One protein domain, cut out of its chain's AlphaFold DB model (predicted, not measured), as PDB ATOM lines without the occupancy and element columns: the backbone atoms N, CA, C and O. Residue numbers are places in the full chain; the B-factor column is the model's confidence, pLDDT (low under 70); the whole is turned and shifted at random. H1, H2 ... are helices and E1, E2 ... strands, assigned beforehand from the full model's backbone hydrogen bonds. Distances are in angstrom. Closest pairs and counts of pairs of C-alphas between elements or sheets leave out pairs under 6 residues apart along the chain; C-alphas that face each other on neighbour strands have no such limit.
ATOM      1  N   GLU A   5     521.068 398.809 444.132       68.44
ATOM      2  CA  GLU A   5     521.410 399.494 442.884       68.44
ATOM      3  C   GLU A   5     521.383 398.505 441.702       68.44
ATOM      4  O   GLU A   5     522.150 397.548 441.704       68.44
ATOM      5  N   ILE A   6     520.523 398.715 440.693       65.00
ATOM      6  CA  ILE A   6     520.261 397.698 439.638       65.00
ATOM      7  C   ILE A   6     520.545 398.130 438.183       65.00
ATOM      8  O   ILE A   6     520.245 397.396 437.242       65.00
ATOM      9  N   ASN A   7     521.121 399.312 437.952       59.84
ATOM     10  CA  ASN A   7     521.122 399.975 436.629       59.84
ATOM     11  C   ASN A   7     521.766 399.190 435.500       59.84
ATOM     12  O   ASN A   7     521.252 399.187 434.382       59.84
ATOM     13  N   LYS A   8     522.882 398.512 435.787       61.06
ATOM     14  CA  LYS A   8     523.644 397.756 434.781       61.06
ATOM     15  C   LYS A   8     522.811 396.651 434.134       61.06
ATOM     16  O   LYS A   8     523.052 396.306 432.982       61.06
ATOM     17  N   ASN A   9     521.818 396.149 434.861       60.41
ATOM     18  CA  ASN A   9     520.976 395.041 434.444       60.41
ATOM     19  C   ASN A   9     519.663 395.518 433.787       60.41
ATOM     20  O   ASN A   9     519.042 394.752 433.057       60.41
ATOM     21  N   TYR A  10     519.276 396.793 433.968       65.31
ATOM     22  CA  TYR A  10     518.047 397.383 433.407       65.31
ATOM     23  C   TYR A  10     518.271 398.768 432.776       65.31
ATOM     24  O   TYR A  10     517.647 399.753 433.187       65.31
ATOM     25  N   PRO A  11     519.098 398.884 431.722       63.31
ATOM     26  CA  PRO A  11     519.398 400.179 431.102       63.31
ATOM     27  C   PRO A  11     518.153 400.872 430.524       63.31
ATOM     28  O   PRO A  11     518.086 402.100 430.466       63.31
ATOM     29  N   ASN A  12     517.144 400.101 430.114       69.75
ATOM     30  CA  ASN A  12     515.888 400.644 429.597       69.75
ATOM     31  C   ASN A  12     514.964 401.162 430.706       69.75
ATOM     32  O   ASN A  12     514.224 402.111 430.461       69.75
ATOM     33  N   LEU A  13     515.043 400.608 431.922       74.38
ATOM     34  CA  LEU A  13     514.272 401.106 433.061       74.38
ATOM     35  C   LEU A  13     514.737 402.513 433.441       74.38
ATOM     36  O   LEU A  13     513.913 403.399 433.636       74.38
ATOM     37  N   TYR A  14     516.049 402.759 433.462       75.81
ATOM     38  CA  TYR A  14     516.568 404.091 433.778       75.81
ATOM     39  C   TYR A  14     516.137 405.126 432.733       75.81
ATOM     40  O   TYR A  14     515.629 406.190 433.083       75.81
ATOM     41  N   LYS A  15     516.248 404.779 431.443       68.81
ATOM     42  CA  LYS A  15     515.754 405.620 430.339       68.81
ATOM     43  C   LYS A  15     514.259 405.906 430.462       68.81
ATOM     44  O   LYS A  15     513.835 407.030 430.220       68.81
ATOM     45  N   TYR A  16     513.468 404.908 430.846       72.88
ATOM     46  CA  TYR A  16     512.039 405.078 431.075       72.88
ATOM     47  C   TYR A  16     511.753 406.066 432.215       72.88
ATOM     48  O   TYR A  16     510.980 407.002 432.027       72.88
ATOM     49  N   LEU A  17     512.420 405.917 433.363       74.44
ATOM     50  CA  LEU A  17     512.271 406.836 434.497       74.44
ATOM     51  C   LEU A  17     512.701 408.266 434.135       74.44
ATOM     52  O   LEU A  17     512.012 409.222 434.481       74.44
ATOM     53  N   TYR A  18     513.788 408.409 433.378       71.81
ATOM     54  CA  TYR A  18     514.246 409.695 432.855       71.81
ATOM     55  C   TYR A  18     513.203 410.367 431.949       71.81
ATOM     56  O   TYR A  18     512.906 411.552 432.106       71.81
ATOM     57  N   LEU A  19     512.590 409.607 431.035       63.06
ATOM     58  CA  LEU A  19     511.509 410.108 430.184       63.06
ATOM     59  C   LEU A  19     510.297 410.545 431.006       63.06
ATOM     60  O   LEU A  19     509.727 411.601 430.742       63.06
ATOM     61  N   CYS A  20     509.926 409.776 432.029       64.62
ATOM     62  CA  CYS A  20     508.840 410.150 432.927       64.62
ATOM     63  C   CYS A  20     509.110 411.476 433.654       64.62
ATOM     64  O   CYS A  20     508.174 412.238 433.873       64.62
ATOM     65  N   ILE A  21     510.366 411.798 433.972       68.12
ATOM     66  CA  ILE A  21     510.727 413.113 434.509       68.12
ATOM     67  C   ILE A  21     510.530 414.222 433.472       68.12
ATOM     68  O   ILE A  21     509.835 415.196 433.760       68.12
ATOM     69  N   ILE A  22     511.117 414.072 432.278       64.44
ATOM     70  CA  ILE A  22     511.059 415.091 431.212       64.44
ATOM     71  C   ILE A  22     509.611 415.409 430.843       64.44
ATOM     72  O   ILE A  22     509.231 416.571 430.713       64.44
ATOM     73  N   GLU A  23     508.805 414.367 430.690       61.47
ATOM     74  CA  GLU A  23     507.408 414.477 430.290       61.47
ATOM     75  C   GLU A  23     506.458 414.686 431.475       61.47
ATOM     76  O   GLU A  23     505.246 414.746 431.289       61.47
ATOM     77  N   GLN A  24     506.995 414.779 432.695       66.56
ATOM     78  CA  GLN A  24     506.233 414.956 433.932       66.56
ATOM     79  C   GLN A  24     505.147 413.888 434.154       66.56
ATOM     80  O   GLN A  24     504.091 414.169 434.720       66.56
ATOM     81  N   ARG A  25     505.416 412.647 433.734       62.44
ATOM     82  CA  ARG A  25     504.523 411.498 433.922       62.44
ATOM     83  C   ARG A  25     504.480 411.082 435.394       62.44
ATOM     84  O   ARG A  25     505.501 411.095 436.083       62.44
ATOM     85  N   GLY A  26     503.309 410.629 435.829       63.97
ATOM     86  CA  GLY A  26     503.062 410.189 437.200       63.97
ATOM     87  C   GLY A  26     502.475 411.281 438.087       63.97
ATOM     88  O   GLY A  26     502.645 412.477 437.840       63.97
ATOM     89  N   GLU A  27     501.757 410.847 439.117       68.06
ATOM     90  CA  GLU A  27     501.122 411.746 440.077       68.06
ATOM     91  C   GLU A  27     502.174 412.448 440.937       68.06
ATOM     92  O   GLU A  27     503.252 411.903 441.202       68.06
ATOM     93  N   HIS A  28     501.874 413.665 441.395       61.66
ATOM     94  CA  HIS A  28     502.753 414.323 442.352       61.66
ATOM     95  C   HIS A  28     502.766 413.510 443.653       61.66
ATOM     96  O   HIS A  28     501.699 413.226 444.183       61.66
ATOM     97  N   ALA A  29     503.933 413.180 444.212       56.69
ATOM     98  CA  ALA A  29     504.045 412.276 445.371       56.69
ATOM     99  C   ALA A  29     503.322 412.756 446.655       56.69
ATOM    100  O   ALA A  29     503.165 411.991 447.603       56.69
ATOM    101  N   LEU A  30     502.899 414.025 446.684       48.56
ATOM    102  CA  LEU A  30     502.130 414.652 447.770       48.56
ATOM    103  C   LEU A  30     500.610 414.540 447.581       48.56
ATOM    104  O   LEU A  30     499.854 414.883 448.489       48.56
ATOM    105  N   VAL A  31     500.157 414.114 446.403       42.12
ATOM    106  CA  VAL A  31     498.753 413.817 446.137       42.12
ATOM    107  C   VAL A  31     498.544 412.363 446.548       42.12
ATOM    108  O   VAL A  31     499.304 411.490 446.136       42.12
ATOM    109  N   ASP A  32     497.563 412.122 447.425       41.19
ATOM    110  CA  ASP A  32     497.161 410.776 447.844       41.19
ATOM    111  C   ASP A  32     497.090 409.845 446.625       41.19
ATOM    112  O   ASP A  32     496.454 410.239 445.647       41.19
ATOM    113  N   TYR A  33     497.665 408.632 446.741       47.91
ATOM    114  CA  TYR A  33     497.729 407.488 445.791       47.91
ATOM    115  C   TYR A  33     496.370 407.020 445.208       47.91
ATOM    116  O   TYR A  33     496.151 405.841 444.929       47.91
ATOM    117  N   SER A  34     495.382 407.895 445.132       44.78
ATOM    118  CA  SER A  34     493.976 407.557 445.249       44.78
ATOM    119  C   SER A  34     493.210 407.620 443.941       44.78
ATOM    120  O   SER A  34     492.039 407.241 443.960       44.78
ATOM    121  N   LYS A  35     493.778 408.052 442.804       47.22
ATOM    122  CA  LYS A  35     492.970 408.166 441.579       47.22
ATOM    123  C   LYS A  35     493.664 407.660 440.317       47.22
ATOM    124  O   LYS A  35     493.942 408.408 439.394       47.22
ATOM    125  N   GLN A  36     493.633 406.327 440.255       51.81
ATOM    126  CA  GLN A  36     493.648 405.440 439.085       51.81
ATOM    127  C   GLN A  36     494.998 404.754 438.844       51.81
ATOM    128  O   GLN A  36     495.858 405.318 438.166       51.81
ATOM    129  N   PRO A  37     495.188 403.515 439.356       56.47
ATOM    130  CA  PRO A  37     496.281 402.677 438.878       56.47
ATOM    131  C   PRO A  37     496.186 402.570 437.355       56.47
ATOM    132  O   PRO A  37     495.092 402.474 436.793       56.47
ATOM    133  N   LYS A  38     497.331 402.624 436.675       59.84
ATOM    134  CA  LYS A  38     497.357 402.423 435.228       59.84
ATOM    135  C   LYS A  38     497.119 400.940 434.944       59.84
ATOM    136  O   LYS A  38     497.748 400.100 435.587       59.84
ATOM    137  N   ASP A  39     496.270 400.634 433.962       54.91
ATOM    138  CA  ASP A  39     496.132 399.268 433.455       54.91
ATOM    139  C   ASP A  39     497.508 398.749 433.027       54.91
ATOM    140  O   ASP A  39     498.188 399.346 432.183       54.91
ATOM    141  N   MET A  40     497.918 397.644 433.639       62.28
ATOM    142  CA  MET A  40     499.225 397.045 433.405       62.28
ATOM    143  C   MET A  40     499.395 396.575 431.968       62.28
ATOM    144  O   MET A  40     498.444 396.085 431.357       62.28
ATOM    145  N   VAL A  41     500.624 396.643 431.458       67.31
ATOM    146  CA  VAL A  41     501.033 396.016 430.191       67.31
ATOM    147  C   VAL A  41     501.916 394.791 430.462       67.31
ATOM    148  O   VAL A  41     502.511 394.679 431.526       67.31
ATOM    149  N   GLU A  42     502.013 393.847 429.522       69.44
ATOM    150  CA  GLU A  42     502.845 392.629 429.675       69.44
ATOM    151  C   GLU A  42     504.313 392.941 430.032       69.44
ATOM    152  O   GLU A  42     504.955 392.198 430.779       69.44
ATOM    153  N   ASP A  43     504.819 394.084 429.564       69.75
ATOM    154  CA  ASP A  43     506.176 394.557 429.843       69.75
ATOM    155  C   ASP A  43     506.427 394.810 431.343       69.75
ATOM    156  O   ASP A  43     507.539 394.594 431.828       69.75
ATOM    157  N   ASP A  44     505.397 395.206 432.096       74.88
ATOM    158  CA  ASP A  44     505.480 395.458 433.539       74.88
ATOM    159  C   ASP A  44     505.693 394.146 434.318       74.88
ATOM    160  O   ASP A  44     506.542 394.060 435.209       74.88
ATOM    161  N   ILE A  45     504.977 393.080 433.934       77.12
ATOM    162  CA  ILE A  45     505.138 391.737 434.519       77.12
ATOM    163  C   ILE A  45     506.519 391.182 434.181       77.12
ATOM    164  O   ILE A  45     507.192 390.609 435.043       77.12
ATOM    165  N   PHE A  46     506.946 391.347 432.928       79.19
ATOM    166  CA  PHE A  46     508.267 390.922 432.484       79.19
ATOM    167  C   PHE A  46     509.376 391.594 433.306       79.19
ATOM    168  O   PHE A  46     510.271 390.905 433.797       79.19
ATOM    169  N   LEU A  47     509.280 392.911 433.527       80.75
ATOM    170  CA  LEU A  47     510.246 393.665 434.325       80.75
ATOM    171  C   LEU A  47     510.368 393.120 435.754       80.75
ATOM    172  O   LEU A  47     511.481 392.920 436.240       80.75
ATOM    173  N   ILE A  48     509.241 392.859 436.422       82.44
ATOM    174  CA  ILE A  48     509.234 392.321 437.790       82.44
ATOM    175  C   ILE A  48     509.873 390.935 437.837       82.44
ATOM    176  O   ILE A  48     510.698 390.670 438.710       82.44
ATOM    177  N   LYS A  49     509.518 390.051 436.899       83.81
ATOM    178  CA  LYS A  49     510.054 388.683 436.856       83.81
ATOM    179  C   LYS A  49     511.556 388.665 436.610       83.81
ATOM    180  O   LYS A  49     512.275 387.933 437.292       83.81
ATOM    181  N   GLU A  50     512.043 389.496 435.691       79.75
ATOM    182  CA  GLU A  50     513.482 389.648 435.488       79.75
ATOM    183  C   GLU A  50     514.148 390.217 436.748       79.75
ATOM    184  O   GLU A  50     515.174 389.683 437.183       79.75
ATOM    185  N   PHE A  51     513.553 391.224 437.404       82.62
ATOM    186  CA  PHE A  51     514.095 391.780 438.648       82.62
ATOM    187  C   PHE A  51     514.223 390.714 439.743       82.62
ATOM    188  O   PHE A  51     515.278 390.607 440.366       82.62
ATOM    189  N   ILE A  52     513.200 389.882 439.937       82.81
ATOM    190  CA  ILE A  52     513.214 388.781 440.912       82.81
ATOM    191  C   ILE A  52     514.316 387.768 440.577       82.81
ATOM    192  O   ILE A  52     515.081 387.358 441.451       82.81
ATOM    193  N   LYS A  53     514.442 387.384 439.304       79.06
ATOM    194  CA  LYS A  53     515.486 386.461 438.836       79.06
ATOM    195  C   LYS A  53     516.890 387.014 439.085       79.06
ATOM    196  O   LYS A  53     517.766 386.284 439.558       79.06
ATOM    197  N   LEU A  54     517.103 388.298 438.801       73.56
ATOM    198  CA  LEU A  54     518.360 388.976 439.102       73.56
ATOM    199  C   LEU A  54     518.622 388.982 440.609       73.56
ATOM    200  O   LEU A  54     519.712 388.612 441.037       73.56
ATOM    201  N   PHE A  55     517.615 389.340 441.408       77.81
ATOM    202  CA  PHE A  55     517.728 389.375 442.860       77.81
ATOM    203  C   PHE A  55     518.188 388.022 443.410       77.81
ATOM    204  O   PHE A  55     519.111 387.967 444.215       77.81
ATOM    205  N   HIS A  56     517.607 386.915 442.945       76.50
ATOM    206  CA  HIS A  56     518.044 385.579 443.357       76.50
ATOM    207  C   HIS A  56     519.485 385.252 442.949       76.50
ATOM    208  O   HIS A  56     520.167 384.526 443.673       76.50
ATOM    209  N   THR A  57     519.946 385.782 441.814       70.75
ATOM    210  CA  THR A  57     521.306 385.559 441.306       70.75
ATOM    211  C   THR A  57     522.342 386.347 442.111       70.75
ATOM    212  O   THR A  57     523.394 385.810 442.445       70.75
ATOM    213  N   GLU A  58     522.048 387.607 442.437       69.81
ATOM    214  CA  GLU A  58     522.983 388.513 443.116       69.81
ATOM    215  C   GLU A  58     522.896 388.437 444.655       69.81
ATOM    216  O   GLU A  58     523.883 388.690 445.340       69.81
ATOM    217  N   PHE A  59     521.742 388.042 445.210       68.75
ATOM    218  CA  PHE A  59     521.440 388.060 446.650       68.75
ATOM    219  C   PHE A  59     520.919 386.700 447.151       68.75
ATOM    220  O   PHE A  59     519.853 386.581 447.772       68.75
ATOM    221  N   CYS A  60     521.693 385.644 446.884       59.22
ATOM    222  CA  CYS A  60     521.342 384.254 447.196       59.22
ATOM    223  C   CYS A  60     521.141 383.971 448.706       59.22
ATOM    224  O   CYS A  60     520.340 383.106 449.078       59.22
ATOM    225  N   GLU A  61     521.785 384.747 449.582       63.84
ATOM    226  CA  GLU A  61     521.703 384.631 451.050       63.84
ATOM    227  C   GLU A  61     520.607 385.507 451.685       63.84
ATOM    228  O   GLU A  61     520.652 385.845 452.867       63.84
ATOM    229  N   SER A  62     519.587 385.882 450.914       67.69
ATOM    230  CA  SER A  62     518.431 386.615 451.437       67.69
ATOM    231  C   SER A  62     517.660 385.822 452.502       67.69
ATOM    232  O   SER A  62     517.607 384.585 452.489       67.69
ATOM    233  N   SER A  63     517.047 386.555 453.437       74.25
ATOM    234  CA  SER A  63     516.217 385.975 454.493       74.25
ATOM    235  C   SER A  63     515.007 385.240 453.912       74.25
ATOM    236  O   SER A  63     514.511 385.574 452.834       74.25
ATOM    237  N   GLU A  64     514.488 384.267 454.659       71.81
ATOM    238  CA  GLU A  64     513.312 383.488 454.250       71.81
ATOM    239  C   GLU A  64     512.087 384.376 453.978       71.81
ATOM    240  O   GLU A  64     511.313 384.124 453.061       71.81
ATOM    241  N   ILE A  65     511.954 385.477 454.722       73.25
ATOM    242  CA  ILE A  65     510.892 386.471 454.531       73.25
ATOM    243  C   ILE A  65     510.986 387.107 453.140       73.25
ATOM    244  O   ILE A  65     509.982 387.201 452.438       73.25
ATOM    245  N   ILE A  66     512.187 387.512 452.718       73.06
ATOM    246  CA  ILE A  66     512.409 388.123 451.401       73.06
ATOM    247  C   ILE A  66     512.182 387.094 450.289       73.06
ATOM    248  O   ILE A  66     511.564 387.411 449.277       73.06
ATOM    249  N   LYS A  67     512.627 385.849 450.481       75.62
ATOM    250  CA  LYS A  67     512.392 384.763 449.517       75.62
ATOM    251  C   LYS A  67     510.902 384.491 449.330       75.62
ATOM    252  O   LYS A  67     510.441 384.413 448.195       75.62
ATOM    253  N   ASN A  68     510.143 384.416 450.422       76.75
ATOM    254  CA  ASN A  68     508.693 384.237 450.373       76.75
ATOM    255  C   ASN A  68     507.993 385.417 449.694       76.75
ATOM    256  O   ASN A  68     507.161 385.195 448.819       76.75
ATOM    257  N   PHE A  69     508.391 386.650 450.019       84.50
ATOM    258  CA  PHE A  69     507.896 387.857 449.356       84.50
ATOM    259  C   PHE A  69     508.110 387.814 447.833       84.50
ATOM    260  O   PHE A  69     507.179 388.044 447.063       84.50
ATOM    261  N   LEU A  70     509.326 387.486 447.382       82.50
ATOM    262  CA  LEU A  70     509.651 387.439 445.954       82.50
ATOM    263  C   LEU A  70     508.940 386.285 445.245       82.50
ATOM    264  O   LEU A  70     508.484 386.456 444.119       82.50
ATOM    265  N   ASN A  71     508.791 385.132 445.900       85.62
ATOM    266  CA  ASN A  71     508.020 384.009 445.369       85.62
ATOM    267  C   ASN A  71     506.537 384.359 445.196       85.62
ATOM    268  O   ASN A  71     505.930 383.966 444.200       85.62
ATOM    269  N   GLU A  72     505.948 385.102 446.133       85.50
ATOM    270  CA  GLU A  72     504.565 385.573 446.023       85.50
ATOM    271  C   GLU A  72     504.404 386.529 444.832       85.50
ATOM    272  O   GLU A  72     503.508 386.344 444.005       85.50
ATOM    273  N   PHE A  73     505.331 387.478 444.681       84.62
ATOM    274  CA  PHE A  73     505.364 388.396 443.543       84.62
ATOM    275  C   PHE A  73     505.621 387.690 442.203       84.62
ATOM    276  O   PHE A  73     505.048 388.074 441.190       84.62
ATOM    277  N   ASN A  74     506.444 386.639 442.162       86.62
ATOM    278  CA  ASN A  74     506.757 385.915 440.922       86.62
ATOM    279  C   ASN A  74     505.537 385.170 440.346       86.62
ATOM    280  O   ASN A  74     505.458 384.924 439.141       86.62
ATOM    281  N   ASN A  75     504.585 384.825 441.218       85.06
ATOM    282  CA  ASN A  75     503.349 384.127 440.872       85.06
ATOM    283  C   ASN A  75     502.148 385.070 440.685       85.06
ATOM    284  O   ASN A  75     501.035 384.588 440.483       85.06
ATOM    285  N   VAL A  76     502.345 386.393 440.751       82.94
ATOM    286  CA  VAL A  76     501.254 387.359 440.580       82.94
ATOM    287  C   VAL A  76     500.715 387.334 439.147       82.94
ATOM    288  O   VAL A  76     501.473 387.276 438.174       82.94
ATOM    289  N   SER A  77     499.389 387.360 439.016       80.12
ATOM    290  CA  SER A  77     498.709 387.542 437.733       80.12
ATOM    291  C   SER A  77     498.562 389.034 437.410       80.12
ATOM    292  O   SER A  77     498.653 389.882 438.298       80.12
ATOM    293  N   ARG A  78     498.328 389.370 436.134       77.44
ATOM    294  CA  ARG A  78     498.164 390.763 435.683       77.44
ATOM    295  C   ARG A  78     497.091 391.520 436.467       77.44
ATOM    296  O   ARG A  78     497.290 392.682 436.788       77.44
ATOM    297  N   ASP A  79     495.987 390.848 436.780       77.88
ATOM    298  CA  ASP A  79     494.812 391.458 437.410       77.88
ATOM    299  C   ASP A  79     494.986 391.671 438.926       77.88
ATOM    300  O   ASP A  79     494.184 392.354 439.560       77.88
ATOM    301  N   GLU A  80     496.029 391.089 439.524       78.31
ATOM    302  CA  GLU A  80     496.333 391.189 440.957       78.31
ATOM    303  C   GLU A  80     497.382 392.255 441.289       78.31
ATOM    304  O   GLU A  80     497.759 392.411 442.456       78.31
ATOM    305  N   LEU A  81     497.886 392.953 440.273       81.44
ATOM    306  CA  LEU A  81     498.994 393.873 440.413       81.44
ATOM    307  C   LEU A  81     498.622 395.266 439.906       81.44
ATOM    308  O   LEU A  81     498.136 395.459 438.796       81.44
ATOM    309  N   GLU A  82     498.881 396.257 440.743       85.12
ATOM    310  CA  GLU A  82     498.661 397.660 440.445       85.12
ATOM    311  C   GLU A  82     499.996 398.340 440.171       85.12
ATOM    312  O   GLU A  82     500.962 398.172 440.919       85.12
ATOM    313  N   THR A  83     500.041 399.164 439.130       80.44
ATOM    314  CA  THR A  83     501.243 399.910 438.764       80.44
ATOM    315  C   THR A  83     501.037 401.399 438.991       80.44
ATOM    316  O   THR A  83     500.064 401.992 438.519       80.44
ATOM    317  N   HIS A  84     501.981 402.013 439.700       81.94
ATOM    318  CA  HIS A  84     501.925 403.406 440.126       81.94
ATOM    319  C   HIS A  84     503.238 404.110 439.787       81.94
ATOM    320  O   HIS A  84     504.318 403.608 440.102       81.94
ATOM    321  N   ILE A  85     503.152 405.296 439.184       76.31
ATOM    322  CA  ILE A  85     504.297 406.186 438.972       76.31
ATOM    323  C   ILE A  85     504.029 407.450 439.768       76.31
ATOM    324  O   ILE A  85     503.041 408.137 439.505       76.31
ATOM    325  N   THR A  86     504.912 407.765 440.705       74.06
ATOM    326  CA  THR A  86     504.876 409.031 441.430       74.06
ATOM    327  C   THR A  86     506.131 409.832 441.155       74.06
ATOM    328  O   THR A  86     507.207 409.304 440.865       74.06
ATOM    329  N   ARG A  87     505.964 411.143 441.215       71.19
ATOM    330  CA  ARG A  87     506.969 412.119 440.848       71.19
ATOM    331  C   ARG A  87     506.954 413.235 441.882       71.19
ATOM    332  O   ARG A  87     505.915 413.835 442.115       71.19
ATOM    333  N   ASP A  88     508.091 413.545 442.487       71.69
ATOM    334  CA  ASP A  88     508.218 414.673 443.416       71.69
ATOM    335  C   ASP A  88     509.171 415.719 442.844       71.69
ATOM    336  O   ASP A  88     510.352 415.444 442.626       71.69
ATOM    337  N   CYS A  89     508.643 416.903 442.552       67.38
ATOM    338  CA  CYS A  89     509.309 417.925 441.756       67.38
ATOM    339  C   CYS A  89     509.701 419.124 442.621       67.38
ATOM    340  O   CYS A  89     509.035 420.154 442.606       67.38
ATOM    341  N   GLN A  90     510.821 419.009 443.330       66.19
ATOM    342  CA  GLN A  90     511.326 420.025 444.261       66.19
ATOM    343  C   GLN A  90     512.367 420.938 443.593       66.19
ATOM    344  O   GLN A  90     513.448 421.200 444.139       66.19
ATOM    345  N   ILE A  91     512.083 421.362 442.354       56.84
ATOM    346  CA  ILE A  91     513.033 422.114 441.518       56.84
ATOM    347  C   ILE A  91     513.351 423.478 442.142       56.84
ATOM    348  O   ILE A  91     514.504 423.900 442.119       56.84
ATOM    349  N   ILE A  92     512.354 424.155 442.718       51.62
ATOM    350  CA  ILE A  92     512.501 425.517 443.248       51.62
ATOM    351  C   ILE A  92     513.328 425.514 444.540       51.62
ATOM    352  O   ILE A  92     514.174 426.384 444.735       51.62
ATOM    353  N   GLU A  93     513.110 424.535 445.415       60.62
ATOM    354  CA  GLU A  93     513.728 424.480 446.739       60.62
ATOM    355  C   GLU A  93     515.118 423.853 446.704       60.62
ATOM    356  O   GLU A  93     516.042 424.329 447.362       60.62
ATOM    357  N   THR A  94     515.265 422.750 445.969       65.88
ATOM    358  CA  THR A  94     516.470 421.914 446.049       65.88
ATOM    359  C   THR A  94     517.066 421.559 444.691       65.88
ATOM    360  O   THR A  94     518.161 420.993 444.634       65.88
ATOM    361  N   GLY A  95     516.360 421.862 443.599       68.06
ATOM    362  CA  GLY A  95     516.717 421.404 442.261       68.06
ATOM    363  C   GLY A  95     516.604 419.888 442.095       68.06
ATOM    364  O   GLY A  95     517.143 419.363 441.129       68.06
ATOM    365  N   ASN A  96     515.981 419.163 443.032       77.12
ATOM    366  CA  ASN A  96     515.873 417.708 442.963       77.12
ATOM    367  C   ASN A  96     514.518 417.276 442.417       77.12
ATOM    368  O   ASN A  96     513.481 417.881 442.685       77.12
ATOM    369  N   HIS A  97     514.551 416.156 441.712       76.56
ATOM    370  CA  HIS A  97     513.388 415.485 441.182       76.56
ATOM    371  C   HIS A  97     513.479 414.008 441.524       76.56
ATOM    372  O   HIS A  97     514.444 413.337 441.156       76.56
ATOM    373  N   TYR A  98     512.488 413.500 442.240       82.31
ATOM    374  CA  TYR A  98     512.406 412.084 442.568       82.31
ATOM    375  C   TYR A  98     511.330 411.436 441.716       82.31
ATOM    376  O   TYR A  98     510.267 412.018 441.493       82.31
ATOM    377  N   ILE A  99     511.610 410.228 441.248       79.69
ATOM    378  CA  ILE A  99     510.610 409.386 440.609       79.69
ATOM    379  C   ILE A  99     510.614 408.009 441.238       79.69
ATOM    380  O   ILE A  99     511.671 407.411 441.454       79.69
ATOM    381  N   THR A 100     509.411 407.517 441.483       84.38
ATOM    382  CA  THR A 100     509.163 406.181 441.990       84.38
ATOM    383  C   THR A 100     508.239 405.473 441.022       84.38
ATOM    384  O   THR A 100     507.133 405.931 440.745       84.38
ATOM    385  N   PHE A 101     508.692 404.335 440.515       84.50
ATOM    386  CA  PHE A 101     507.863 403.406 439.770       84.50
ATOM    387  C   PHE A 101     507.617 402.180 440.632       84.50
ATOM    388  O   PHE A 101     508.563 401.487 440.997       84.50
ATOM    389  N   SER A 102     506.368 401.946 441.015       87.81
ATOM    390  CA  SER A 102     506.010 400.941 442.010       87.81
ATOM    391  C   SER A 102     504.943 399.986 441.510       87.81
ATOM    392  O   SER A 102     504.010 400.372 440.809       87.81
ATOM    393  N   PHE A 103     505.100 398.739 441.925       86.88
ATOM    394  CA  PHE A 103     504.216 397.623 441.662       86.88
ATOM    395  C   PHE A 103     503.655 397.159 442.993       86.88
ATOM    396  O   PHE A 103     504.431 396.824 443.888       86.88
ATOM    397  N   LYS A 104     502.332 397.163 443.133       86.81
ATOM    398  CA  LYS A 104     501.634 396.845 444.377       86.81
ATOM    399  C   LYS A 104     500.725 395.649 444.176       86.81
ATOM    400  O   LYS A 104     499.870 395.660 443.301       86.81
ATOM    401  N   GLN A 105     500.887 394.636 445.012       87.81
ATOM    402  CA  GLN A 105     499.996 393.492 445.091       87.81
ATOM    403  C   GLN A 105     499.166 393.614 446.364       87.81
ATOM    404  O   GLN A 105     499.667 393.487 447.486       87.81
ATOM    405  N   THR A 106     497.879 393.868 446.182       84.62
ATOM    406  CA  THR A 106     496.939 394.107 447.271       84.62
ATOM    407  C   THR A 106     496.336 392.775 447.733       84.62
ATOM    408  O   THR A 106     495.526 392.176 447.032       84.62
ATOM    409  N   LYS A 107     496.693 392.303 448.934       83.44
ATOM    410  CA  LYS A 107     496.102 391.110 449.574       83.44
ATOM    411  C   LYS A 107     495.097 391.504 450.651       83.44
ATOM    412  O   LYS A 107     494.926 392.682 450.953       83.44
ATOM    413  N   GLU A 108     494.393 390.534 451.227       80.94
ATOM    414  CA  GLU A 108     493.350 390.798 452.231       80.94
ATOM    415  C   GLU A 108     493.888 391.594 453.434       80.94
ATOM    416  O   GLU A 108     493.299 392.602 453.816       80.94
ATOM    417  N   ASN A 109     495.061 391.209 453.949       79.25
ATOM    418  CA  ASN A 109     495.617 391.736 455.201       79.25
ATOM    419  C   ASN A 109     496.868 392.608 455.028       79.25
ATOM    420  O   ASN A 109     497.371 393.158 456.006       79.25
ATOM    421  N   TYR A 110     497.403 392.730 453.815       80.19
ATOM    422  CA  TYR A 110     498.615 393.502 453.544       80.19
ATOM    423  C   TYR A 110     498.714 393.909 452.071       80.19
ATOM    424  O   TYR A 110     497.927 393.468 451.233       80.19
ATOM    425  N   ILE A 111     499.677 394.772 451.769       82.44
ATOM    426  CA  ILE A 111     500.060 395.205 450.430       82.44
ATOM    427  C   ILE A 111     501.549 394.925 450.280       82.44
ATOM    428  O   ILE A 111     502.371 395.462 451.018       82.44
ATOM    429  N   ASN A 112     501.893 394.080 449.320       83.44
ATOM    430  CA  ASN A 112     503.275 393.843 448.934       83.44
ATOM    431  C   ASN A 112     503.656 394.854 447.849       83.44
ATOM    432  O   ASN A 112     502.897 395.042 446.903       83.44
ATOM    433  N   SER A 113     504.825 395.485 447.956       85.31
ATOM    434  CA  SER A 113     505.271 396.499 446.995       85.31
ATOM    435  C   SER A 113     506.723 396.304 446.562       85.31
ATOM    436  O   SER A 113     507.612 396.189 447.406       85.31
ATOM    437  N   ILE A 114     506.974 396.340 445.250       83.94
ATOM    438  CA  ILE A 114     508.313 396.497 444.659       83.94
ATOM    439  C   ILE A 114     508.377 397.889 444.045       83.94
ATOM    440  O   ILE A 114     507.548 398.228 443.208       83.94
ATOM    441  N   SER A 115     509.346 398.702 444.454       86.12
ATOM    442  CA  SER A 115     509.503 400.076 443.968       86.12
ATOM    443  C   SER A 115     510.895 400.326 443.414       86.12
ATOM    444  O   SER A 115     511.887 399.958 444.036       86.12
ATOM    445  N   PHE A 116     510.963 401.011 442.281       83.25
ATOM    446  CA  PHE A 116     512.177 401.459 441.618       83.25
ATOM    447  C   PHE A 116     512.260 402.978 441.712       83.25
ATOM    448  O   PHE A 116     511.413 403.688 441.173       83.25
ATOM    449  N   ASN A 117     513.280 403.468 442.408       85.69
ATOM    450  CA  ASN A 117     513.446 404.885 442.699       85.69
ATOM    451  C   ASN A 117     514.665 405.438 441.982       85.69
ATOM    452  O   ASN A 117     515.731 404.828 442.031       85.69
ATOM    453  N   SER A 118     514.536 406.618 441.392       86.88
ATOM    454  CA  SER A 118     515.677 407.347 440.850       86.88
ATOM    455  C   SER A 118     515.596 408.822 441.214       86.88
ATOM    456  O   SER A 118     514.512 409.374 441.430       86.88
ATOM    457  N   LYS A 119     516.770 409.442 441.320       87.56
ATOM    458  CA  LYS A 119     516.929 410.849 441.652       87.56
ATOM    459  C   LYS A 119     517.564 411.565 440.473       87.56
ATOM    460  O   LYS A 119     518.597 411.153 439.953       87.56
ATOM    461  N   PHE A 120     516.978 412.698 440.127       80.75
ATOM    462  CA  PHE A 120     517.495 413.614 439.132       80.75
ATOM    463  C   PHE A 120     517.685 414.990 439.753       80.75
ATOM    464  O   PHE A 120     517.045 415.353 440.741       80.75
ATOM    465  N   LYS A 121     518.592 415.759 439.168       82.19
ATOM    466  CA  LYS A 121     518.845 417.151 439.486       82.19
ATOM    467  C   LYS A 121     518.528 417.987 438.256       82.19
ATOM    468  O   LYS A 121     518.963 417.661 437.159       82.19
ATOM    469  N   GLN A 122     517.777 419.061 438.426       73.25
ATOM    470  CA  GLN A 122     517.372 419.937 437.338       73.25
ATOM    471  C   GLN A 122     517.487 421.395 437.781       73.25
ATOM    472  O   GLN A 122     517.055 421.761 438.872       73.25
ATOM    473  N   SER A 123     518.070 422.228 436.921       70.94
ATOM    474  CA  SER A 123     518.030 423.683 437.066       70.94
ATOM    475  C   SER A 123     516.888 424.247 436.224       70.94
ATOM    476  O   SER A 123     516.463 423.641 435.240       70.94
ATOM    477  N   MET A 124     516.373 425.420 436.592       69.25
ATOM    478  CA  MET A 124     515.279 426.039 435.843       69.25
ATOM    479  C   MET A 124     515.690 426.265 434.378       69.25
ATOM    480  O   MET A 124     516.721 426.876 434.103       69.25
ATOM    481  N   GLY A 125     514.897 425.742 433.438       66.56
ATOM    482  CA  GLY A 125     515.173 425.833 432.000       66.56
ATOM    483  C   GLY A 125     516.226 424.854 431.459       66.56
ATOM    484  O   GLY A 125     516.529 424.916 430.270       66.56
ATOM    485  N   SER A 126     516.769 423.946 432.280       71.00
ATOM    486  CA  SER A 126     517.672 422.877 431.831       71.00
ATOM    487  C   SER A 126     516.960 421.526 431.766       71.00
ATOM    488  O   SER A 126     515.931 421.315 432.411       71.00
ATOM    489  N   LEU A 127     517.534 420.584 431.015       69.56
ATOM    490  CA  LEU A 127     517.158 419.178 431.140       69.56
ATOM    491  C   LEU A 127     517.618 418.628 432.505       69.56
ATOM    492  O   LEU A 127     518.587 419.143 433.074       69.56
ATOM    493  N   PRO A 128     516.919 417.617 433.046       75.00
ATOM    494  CA  PRO A 128     517.356 416.898 434.235       75.00
ATOM    495  C   PRO A 128     518.639 416.101 433.956       75.00
ATOM    496  O   PRO A 128     518.827 415.554 432.868       75.00
ATOM    497  N   GLU A 129     519.483 415.992 434.974       79.25
ATOM    498  CA  GLU A 129     520.683 415.160 435.033       79.25
ATOM    499  C   GLU A 129     520.503 414.150 436.167       79.25
ATOM    500  O   GLU A 129     520.141 414.529 437.279       79.25
ATOM    501  N   GLY A 130     520.721 412.863 435.919       79.00
ATOM    502  CA  GLY A 130     520.669 411.852 436.973       79.00
ATOM    503  C   GLY A 130     522.031 411.221 437.208       79.00
ATOM    504  O   GLY A 130     522.942 411.344 436.396       79.00
ATOM    505  N   ASP A 131     522.161 410.525 438.328       81.12
ATOM    506  CA  ASP A 131     523.375 409.801 438.714       81.12
ATOM    507  C   ASP A 131     523.492 408.418 438.051       81.12
ATOM    508  O   ASP A 131     524.352 407.624 438.424       81.12
ATOM    509  N   GLU A 132     522.616 408.133 437.082       81.94
ATOM    510  CA  GLU A 132     522.432 406.817 436.474       81.94
ATOM    511  C   GLU A 132     522.088 405.730 437.497       81.94
ATOM    512  O   GLU A 132     522.411 404.562 437.274       81.94
ATOM    513  N   LYS A 133     521.419 406.101 438.612       84.25
ATOM    514  CA  LYS A 133     521.034 405.171 439.677       84.25
ATOM    515  C   LYS A 133     519.543 404.908 439.836       84.25
ATOM    516  O   LYS A 133     518.724 405.816 439.954       84.25
ATOM    517  N   ILE A 134     519.215 403.624 439.945       76.25
ATOM    518  CA  ILE A 134     517.930 403.060 440.330       76.25
ATOM    519  C   ILE A 134     518.145 402.272 441.604       76.25
ATOM    520  O   ILE A 134     518.924 401.320 441.634       76.25
ATOM    521  N   THR A 135     517.394 402.658 442.621       83.06
ATOM    522  CA  THR A 135     517.313 401.982 443.904       83.06
ATOM    523  C   THR A 135     516.024 401.176 443.962       83.06
ATOM    524  O   THR A 135     514.935 401.753 443.968       83.06
ATOM    525  N   ALA A 136     516.137 399.852 444.027       77.81
ATOM    526  CA  ALA A 136     515.002 398.973 444.266       77.81
ATOM    527  C   ALA A 136     514.698 398.855 445.768       77.81
ATOM    528  O   ALA A 136     515.611 398.748 446.594       77.81
ATOM    529  N   MET A 137     513.412 398.859 446.114       80.12
ATOM    530  CA  MET A 137     512.897 398.700 447.472       80.12
ATOM    531  C   MET A 137     511.762 397.679 447.497       80.12
ATOM    532  O   MET A 137     510.894 397.692 446.627       80.12
ATOM    533  N   LEU A 138     511.776 396.820 448.515       79.69
ATOM    534  CA  LEU A 138     510.737 395.826 448.789       79.69
ATOM    535  C   LEU A 138     510.015 396.236 450.073       79.69
ATOM    536  O   LEU A 138     510.670 396.617 451.048       79.69
ATOM    537  N   THR A 139     508.687 396.207 450.095       78.56
ATOM    538  CA  THR A 139     507.899 396.652 451.256       78.56
ATOM    539  C   THR A 139     506.660 395.785 451.441       78.56
ATOM    540  O   THR A 139     506.062 395.348 450.462       78.56
ATOM    541  N   ILE A 140     506.295 395.529 452.700       74.44
ATOM    542  CA  ILE A 140     505.066 394.834 453.094       74.44
ATOM    543  C   ILE A 140     504.308 395.759 454.045       74.44
ATOM    544  O   ILE A 140     504.733 395.955 455.184       74.44
ATOM    545  N   ASP A 141     503.192 396.310 453.581       76.25
ATOM    546  CA  ASP A 141     502.341 397.217 454.349       76.25
ATOM    547  C   ASP A 141     501.106 396.465 454.850       76.25
ATOM    548  O   ASP A 141     500.202 396.148 454.080       76.25
ATOM    549  N   TYR A 142     501.036 396.161 456.145       69.75
ATOM    550  CA  TYR A 142     499.877 395.471 456.718       69.75
ATOM    551  C   TYR A 142     498.663 396.408 456.813       69.75
ATOM    552  O   TYR A 142     498.733 397.496 457.387       69.75
ATOM    553  N   LYS A 143     497.524 395.959 456.276       66.31
ATOM    554  CA  LYS A 143     496.222 396.636 456.332       66.31
ATOM    555  C   LYS A 143     495.626 396.446 457.726       66.31
ATOM    556  O   LYS A 143     494.790 395.577 457.949       66.31
TER     557      LYS A 143
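AT A GLANCE: This is residues 5 to 143 of the 204 residues of an uncharacterized protein of seawater metagenome (UniProt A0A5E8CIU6). A wall of four long strands, E1 to E4, twisted, has three helices over one face and its other face bare. H1 crosses the strands by itself, while H2 and H3, a helical hairpin, cover the part of the sheet where E1 and E3 begin and E2 and E4 end. The printed part has 139 residues with three named helices and then four named strands, in the order H1 H2 H3 E1 E2 E3 E4; the sheet order is E1 - E2 - E3 - E4, antiparallel throughout. The class is mixed, helices and strands, and the whole is compact, with a radius of gyration of the C-alphas of 15.5 A and spans of 46 by 33 by 26 A.

HOW THE PARTS SIT: H1, residues 11 to 22, is on the sheet of E1, residues 81 to 90, E2, residues 96 to 106, E3, residues 110 to 121, and E4, residues 129 to 142. H1 has a height over the sheet of 8.0 A and runs across the strands, at 72 degrees to E3 on the local plane; its closest C-alphas to E2 are those of Leu 17 and Ile 99, 6.8 A apart. H2, residues 42 to 58, is on the same face as H1, across the strands at a height over the sheet of 9.5 A. H1 and H2 are apart. H2 touches H3, residues 64 to 74, with residues 48 to 52 alone, at a shallow tilt of 27 degrees, opposite ways; the closest C-alphas are those of Lys 49 and Asn 74, 5.9 A. H3 is on the sheet at a height of 10.0 A; its closest C-alphas to E3 are those of Phe 69 and Asn 112, 7.6 A. In H1, H2 and H3 every O i to N i+4 pair is within hydrogen-bond range. The strands form a meander, each the antiparallel neighbour of the one before. Within hydrogen-bond range are N 84 and O 102, 2.8 A, between E1 and E2; N 101 and O 116, 2.9 A, between E2 and E3; and N 115 and O 137, 2.9 A, between E3 and E4.

IN THESE COORDINATES: H1 begins at C-alpha 11, (519.398, 400.179, 431.102), and is 17.1 A long; H2 measures 24.6 A and H3 15.0 A. E1 is 29.2 A long, E2 30.6 A and E3 34.1 A. E4, 35.9 A, bends by 73 degrees at residue 132 and ends at C-alpha 142, (499.877, 395.471, 456.718).

THE WHOLE: The C-alphas farthest apart are those of Glu 64 and Gly 125, 47.9 A. The printed part has no cut. The link from H1 to H2 is long, with 19 residues; its residues 27 to 28 pair in parallel with residues 86 to 87 of E1. Residues 57 to 65 stand free. The mean pLDDT of the printed part is 73.2, and 51 residues are under 70, among them residues 5 to 12, 19 to 43 and 89 to 95.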